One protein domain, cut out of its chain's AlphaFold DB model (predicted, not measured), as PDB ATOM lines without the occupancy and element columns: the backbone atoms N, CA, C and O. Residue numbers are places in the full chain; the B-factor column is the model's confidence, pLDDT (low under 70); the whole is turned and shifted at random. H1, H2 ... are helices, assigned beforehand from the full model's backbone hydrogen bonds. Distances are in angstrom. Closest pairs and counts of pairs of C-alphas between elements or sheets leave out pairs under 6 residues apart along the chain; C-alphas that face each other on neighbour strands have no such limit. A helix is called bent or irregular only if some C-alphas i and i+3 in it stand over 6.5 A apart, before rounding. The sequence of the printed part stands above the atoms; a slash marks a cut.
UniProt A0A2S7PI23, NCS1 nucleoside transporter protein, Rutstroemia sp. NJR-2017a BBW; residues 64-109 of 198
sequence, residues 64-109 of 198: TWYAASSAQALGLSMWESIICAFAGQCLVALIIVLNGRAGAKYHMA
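This is residues 64 to 109 of the 198 residues of the protein "NCS1 nucleoside transporter protein" of Rutstroemia sp. NJR-2017a BBW (UniProt A0A2S7PI23). A lopsided helical hairpin: the short helix H1 folds back beside the first turns of the long helix H2, and residues 87 to 109, of which 87 to 106 belong to H2, stick out as a free arm that makes the length. The printed part has 46 residues with two named helices, H1 then H2, no named strand, and the class is all helix. It is extended, with a radius of gyration of the C-alphas of 15.5 A and spans of 45 by 15 by 13 A.

H1, residues 64 to 73, and H2, residues 78 to 106, form a helical hairpin with a tight link of 4 residues. They touch, H2 with residues 78 to 85 alone; the closest C-alphas, of Ala 71 and Ser 81, are 5.8 A apart. They run opposite ways at a steep tilt of 41 degrees. O i to N i+4 pairs are within hydrogen-bond range in 4 of 6 for H1 and 23 of 25 for H2.

H1 begins at C-alpha 64 (177.750, 182.639, 198.286) and is 14.8 A long; it is only just irregular, C-alphas 65 and 68 being 6.6 A apart. H2 is 42.7 A long and ends at C-alpha 106 (188.637, 205.074, 219.786).

The C-alphas farthest apart, of Gly 75 and His 107, are 45.9 A apart. The printed part has no cut. Residues 102 to 109 have pLDDT under 70.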
ATOM      1  N   THR A  64     177.648 181.483 199.182       84.12
ATOM      2  CA  THR A  64     177.750 182.639 198.286       84.12
ATOM      3  C   THR A  64     177.706 182.220 196.815       84.12
ATOM      4  O   THR A  64     177.240 182.989 195.979       84.12
ATOM      5  N   TRP A  65     178.127 180.994 196.490       83.56
ATOM      6  CA  TRP A  65     178.154 180.491 195.114       83.56
ATOM      7  C   TRP A  65     176.754 180.226 194.562       83.56
ATOM      8  O   TRP A  65     176.449 180.654 193.451       83.56
ATOM      9  N   TYR A  66     175.874 179.590 195.338       85.38
ATOM     10  CA  TYR A  66     174.489 179.356 194.907       85.38
ATOM     11  C   TYR A  66     173.535 180.507 195.248       85.38
ATOM     12  O   TYR A  66     172.380 180.477 194.824       85.38
ATOM     13  N   ALA A  67     173.986 181.552 195.956       83.88
ATOM     14  CA  ALA A  67     173.169 182.738 196.224       83.88
ATOM     15  C   ALA A  67     172.667 183.387 194.921       83.88
ATOM     16  O   ALA A  67     171.477 183.677 194.795       83.88
ATOM     17  N   ALA A  68     173.537 183.534 193.917       82.62
ATOM     18  CA  ALA A  68     173.145 184.064 192.610       82.62
ATOM     19  C   ALA A  68     172.159 183.133 191.881       82.62
ATOM     20  O   ALA A  68     171.165 183.597 191.327       82.62
ATOM     21  N   SER A  69     172.378 181.815 191.948       85.38
ATOM     22  CA  SER A  69     171.468 180.813 191.378       85.38
ATOM     23  C   SER A  69     170.088 180.842 192.040       85.38
ATOM     24  O   SER A  69     169.076 180.716 191.356       85.38
ATOM     25  N   SER A  70     170.030 181.064 193.357       86.69
ATOM     26  CA  SER A  70     168.768 181.188 194.094       86.69
ATOM     27  C   SER A  70     167.983 182.442 193.694       86.69
ATOM     28  O   SER A  70     166.769 182.368 193.519       86.69
ATOM     29  N   ALA A  71     168.668 183.566 193.451       85.31
ATOM     30  CA  ALA A  71     168.046 184.791 192.949       85.31
ATOM     31  C   ALA A  71     167.483 184.605 191.531       85.31
ATOM     32  O   ALA A  71     166.379 185.056 191.230       85.31
ATOM     33  N   GLN A  72     168.191 183.862 190.681       87.75
ATOM     34  CA  GLN A  72     167.704 183.531 189.346       87.75
ATOM     35  C   GLN A  72     166.494 182.579 189.388       87.75
ATOM     36  O   GLN A  72     165.563 182.734 188.602       87.75
ATOM     37  N   ALA A  73     166.454 181.639 190.341       87.31
ATOM     38  CA  ALA A  73     165.300 180.760 190.555       87.31
ATOM     39  C   ALA A  73     164.033 181.520 191.001       87.31
ATOM     40  O   ALA A  73     162.923 181.070 190.733       87.31
ATOM     41  N   LEU A  74     164.192 182.690 191.630       87.00
ATOM     42  CA  LEU A  74     163.101 183.610 191.977       87.00
ATOM     43  C   LEU A  74     162.575 184.419 190.774       87.00
ATOM     44  O   LEU A  74     161.598 185.150 190.919       87.00
ATOM     45  N   GLY A  75     163.190 184.288 189.593       86.88
ATOM     46  CA  GLY A  75     162.749 184.929 188.352       86.88
ATOM     47  C   GLY A  75     163.517 186.193 187.960       86.88
ATOM     48  O   GLY A  75     163.140 186.831 186.978       86.88
ATOM     49  N   LEU A  76     164.589 186.563 188.675       86.75
ATOM     50  CA  LEU A  76     165.466 187.654 188.241       86.75
ATOM     51  C   LEU A  76     166.312 187.227 187.037       86.75
ATOM     52  O   LEU A  76     166.786 186.089 186.965       86.75
ATOM     53  N   SER A  77     166.576 188.155 186.113       90.75
ATOM     54  CA  SER A  77     167.559 187.893 185.063       90.75
ATOM     55  C   SER A  77     168.957 187.706 185.663       90.75
ATOM     56  O   SER A  77     169.265 188.157 186.774       90.75
ATOM     57  N   MET A  78     169.838 187.050 184.908       87.56
ATOM     58  CA  MET A  78     171.226 186.827 185.318       87.56
ATOM     59  C   MET A  78     171.934 188.146 185.672       87.56
ATOM     60  O   MET A  78     172.617 188.234 186.691       87.56
ATOM     61  N   TRP A  79     171.729 189.191 184.864       89.25
ATOM     62  CA  TRP A  79     172.351 190.499 185.070       89.25
ATOM     63  C   TRP A  79     171.828 191.203 186.322       89.25
ATOM     64  O   TRP A  79     172.621 191.735 187.099       89.25
ATOM     65  N   GLU A  80     170.519 191.161 186.562       89.69
ATOM     66  CA  GLU A  80     169.919 191.741 187.767       89.69
ATOM     67  C   GLU A  80     170.384 191.012 189.031       89.69
ATOM     68  O   GLU A  80     170.699 191.656 190.032       89.69
ATOM     69  N   SER A  81     170.509 189.684 188.971       88.62
ATOM     70  CA  SER A  81     170.998 188.863 190.085       88.62
ATOM     71  C   SER A  81     172.442 189.211 190.459       88.62
ATOM     72  O   SER A  81     172.756 189.369 191.639       88.62
ATOM     73  N   ILE A  82     173.315 189.395 189.462       88.31
ATOM     74  CA  ILE A  82     174.718 189.782 189.677       88.31
ATOM     75  C   ILE A  82     174.807 191.187 190.282       88.31
ATOM     76  O   ILE A  82     175.526 191.390 191.262       88.31
ATOM     77  N   ILE A  83     174.065 192.151 189.731       90.88
ATOM     78  CA  ILE A  83     174.071 193.535 190.224       90.88
ATOM     79  C   ILE A  83     173.528 193.598 191.655       90.88
ATOM     80  O   ILE A  83     174.123 194.263 192.503       90.88
ATOM     81  N   CYS A  84     172.444 192.876 191.951       90.19
ATOM     82  CA  CYS A  84     171.864 192.806 193.290       90.19
ATOM     83  C   CYS A  84     172.850 192.204 194.304       90.19
ATOM     84  O   CYS A  84     173.088 192.795 195.360       90.19
ATOM     85  N   ALA A  85     173.491 191.081 193.959       88.31
ATOM     86  CA  ALA A  85     174.494 190.449 194.811       88.31
ATOM     87  C   ALA A  85     175.699 191.374 195.060       88.31
ATOM     88  O   ALA A  85     176.144 191.525 196.200       88.31
ATOM     89  N   PHE A  86     176.197 192.045 194.017       89.06
ATOM     90  CA  PHE A  86     177.313 192.983 194.126       89.06
ATOM     91  C   PHE A  86     176.968 194.213 194.977       89.06
ATOM     92  O   PHE A  86     177.750 194.607 195.846       89.06
ATOM     93  N   ALA A  87     175.781 194.793 194.781       92.56
ATOM     94  CA  ALA A  87     175.298 195.917 195.576       92.56
ATOM     95  C   ALA A  87     175.147 195.537 197.059       92.56
ATOM     96  O   ALA A  87     175.551 196.303 197.936       92.56
ATOM     97  N   GLY A  88     174.642 194.330 197.340       90.50
ATOM     98  CA  GLY A  88     174.557 193.786 198.695       90.50
ATOM     99  C   GLY A  88     175.927 193.681 199.370       90.50
ATOM    100  O   GLY A  88     176.102 194.172 200.486       90.50
ATOM    101  N   GLN A  89     176.926 193.125 198.678       89.44
ATOM    102  CA  GLN A  89     178.290 193.018 199.210       89.44
ATOM    103  C   GLN A  89     178.941 194.393 199.435       89.44
ATOM    104  O   GLN A  89     179.585 194.606 200.463       89.44
ATOM    105  N   CYS A  90     178.716 195.360 198.540       91.50
ATOM    106  CA  CYS A  90     179.188 196.737 198.720       91.50
ATOM    107  C   CYS A  90     178.585 197.401 199.968       91.50
ATOM    108  O   CYS A  90     179.298 198.061 200.731       91.50
ATOM    109  N   LEU A  91     177.283 197.215 200.201       93.62
ATOM    110  CA  LEU A  91     176.599 197.761 201.373       93.62
ATOM    111  C   LEU A  91     177.144 197.155 202.672       93.62
ATOM    112  O   LEU A  91     177.442 197.881 203.622       93.62
ATOM    113  N   VAL A  92     177.322 195.832 202.697       90.56
ATOM    114  CA  VAL A  92     177.906 195.121 203.841       90.56
ATOM    115  C   VAL A  92     179.328 195.613 204.113       90.56
ATOM    116  O   VAL A  92     179.651 195.942 205.257       90.56
ATOM    117  N   ALA A  93     180.158 195.751 203.075       88.75
ATOM    118  CA  ALA A  93     181.519 196.265 203.205       88.75
ATOM    119  C   ALA A  93     181.548 197.673 203.821       88.75
ATOM    120  O   ALA A  93     182.333 197.934 204.736       88.75
ATOM    121  N   LEU A  94     180.654 198.569 203.390       90.81
ATOM    122  CA  LEU A  94     180.551 199.922 203.938       90.81
ATOM    123  C   LEU A  94     180.207 199.908 205.434       90.81
ATOM    124  O   LEU A  94     180.854 200.596 206.226       90.81
ATOM    125  N   ILE A  95     179.236 199.087 205.839       89.62
ATOM    126  CA  ILE A  95     178.839 198.956 207.247       89.62
ATOM    127  C   ILE A  95     179.993 198.388 208.083       89.62
ATOM    128  O   ILE A  95     180.276 198.912 209.164       89.62
ATOM    129  N   ILE A  96     180.697 197.364 207.591       87.50
ATOM    130  CA  ILE A  96     181.841 196.759 208.291       87.50
ATOM    131  C   ILE A  96     182.968 197.781 208.478       87.50
ATOM    132  O   ILE A  96     183.500 197.896 209.580       87.50
ATOM    133  N   VAL A  97     183.302 198.568 207.450       86.38
ATOM    134  CA  VAL A  97     184.348 199.602 207.540       86.38
ATOM    135  C   VAL A  97     183.969 200.694 208.544       86.38
ATOM    136  O   VAL A  97     184.807 201.123 209.342       86.38
ATOM    137  N   LEU A  98     182.704 201.128 208.555       84.44
ATOM    138  CA  LEU A  98     182.218 202.117 209.520       84.44
ATOM    139  C   LEU A  98     182.292 201.596 210.961       84.44
ATOM    140  O   LEU A  98     182.782 202.313 211.838       84.44
ATOM    141  N   ASN A  99     181.879 200.347 211.193       83.62
ATOM    142  CA  ASN A  99     181.956 199.702 212.506       83.62
ATOM    143  C   ASN A  99     183.413 199.466 212.945       83.62
ATOM    144  O   ASN A  99     183.783 199.781 214.078       83.62
ATOM    145  N   GLY A 100     184.271 198.988 212.040       76.94
ATOM    146  CA  GLY A 100     185.685 198.723 212.316       76.94
ATOM    147  C   GLY A 100     186.478 199.986 212.666       76.94
ATOM    148  O   GLY A 100     187.356 199.954 213.530       76.94
ATOM    149  N   ARG A 101     186.131 201.134 212.068       76.56
ATOM    150  CA  ARG A 101     186.802 202.414 212.346       76.56
ATOM    151  C   ARG A 101     186.578 202.909 213.775       76.56
ATOM    152  O   ARG A 101     187.489 203.503 214.353       76.56
ATOM    153  N   ALA A 102     185.400 202.661 214.350       68.12
ATOM    154  CA  ALA A 102     185.111 203.020 215.737       68.12
ATOM    155  C   ALA A 102     185.986 202.213 216.714       68.12
ATOM    156  O   ALA A 102     186.623 202.801 217.591       68.12
ATOM    157  N   GLY A 103     186.095 200.897 216.494       61.56
ATOM    158  CA  GLY A 103     186.940 200.007 217.295       61.56
ATOM    159  C   GLY A 103     188.432 200.335 217.192       61.56
ATOM    160  O   GLY A 103     189.106 200.437 218.213       61.56
ATOM    161  N   ALA A 104     188.938 200.587 215.980       64.56
ATOM    162  CA  ALA A 104     190.366 200.826 215.745       64.56
ATOM    163  C   ALA A 104     190.864 202.208 216.206       64.56
ATOM    164  O   ALA A 104     192.024 202.349 216.590       64.56
ATOM    165  N   LYS A 105     190.024 203.251 216.138       60.81
ATOM    166  CA  LYS A 105     190.449 204.627 216.450       60.81
ATOM    167  C   LYS A 105     190.197 205.017 217.903       60.81
ATOM    168  O   LYS A 105     191.006 205.738 218.482       60.81
ATOM    169  N   TYR A 106     189.079 204.580 218.481       59.22
ATOM    170  CA  TYR A 106     188.637 205.074 219.786       59.22
ATOM    171  C   TYR A 106     188.884 204.092 220.933       59.22
ATOM    172  O   TYR A 106     188.856 204.532 222.074       59.22
ATOM    173  N   HIS A 107     189.182 202.811 220.663       59.75
ATOM    174  CA  HIS A 107     189.432 201.784 221.692       59.75
ATOM    175  C   HIS A 107     188.355 201.754 222.803       59.75
ATOM    176  O   HIS A 107     188.642 201.407 223.945       59.75
ATOM    177  N   MET A 108     187.117 202.165 222.493       56.44
ATOM    178  CA  MET A 108     186.026 202.256 223.463       56.44
ATOM    179  C   MET A 108     185.053 201.099 223.261       56.44
ATOM    180  O   MET A 108     184.451 200.966 222.196       56.44
ATOM    181  N   ALA A 109     184.868 200.285 224.297       59.53
ATOM    182  CA  ALA A 109     183.802 199.295 224.345       59.53
ATOM    183  C   ALA A 109     182.489 199.992 224.732       59.53
ATOM    184  O   ALA A 109     182.351 200.486 225.849       59.53
TER     185      ALA A 109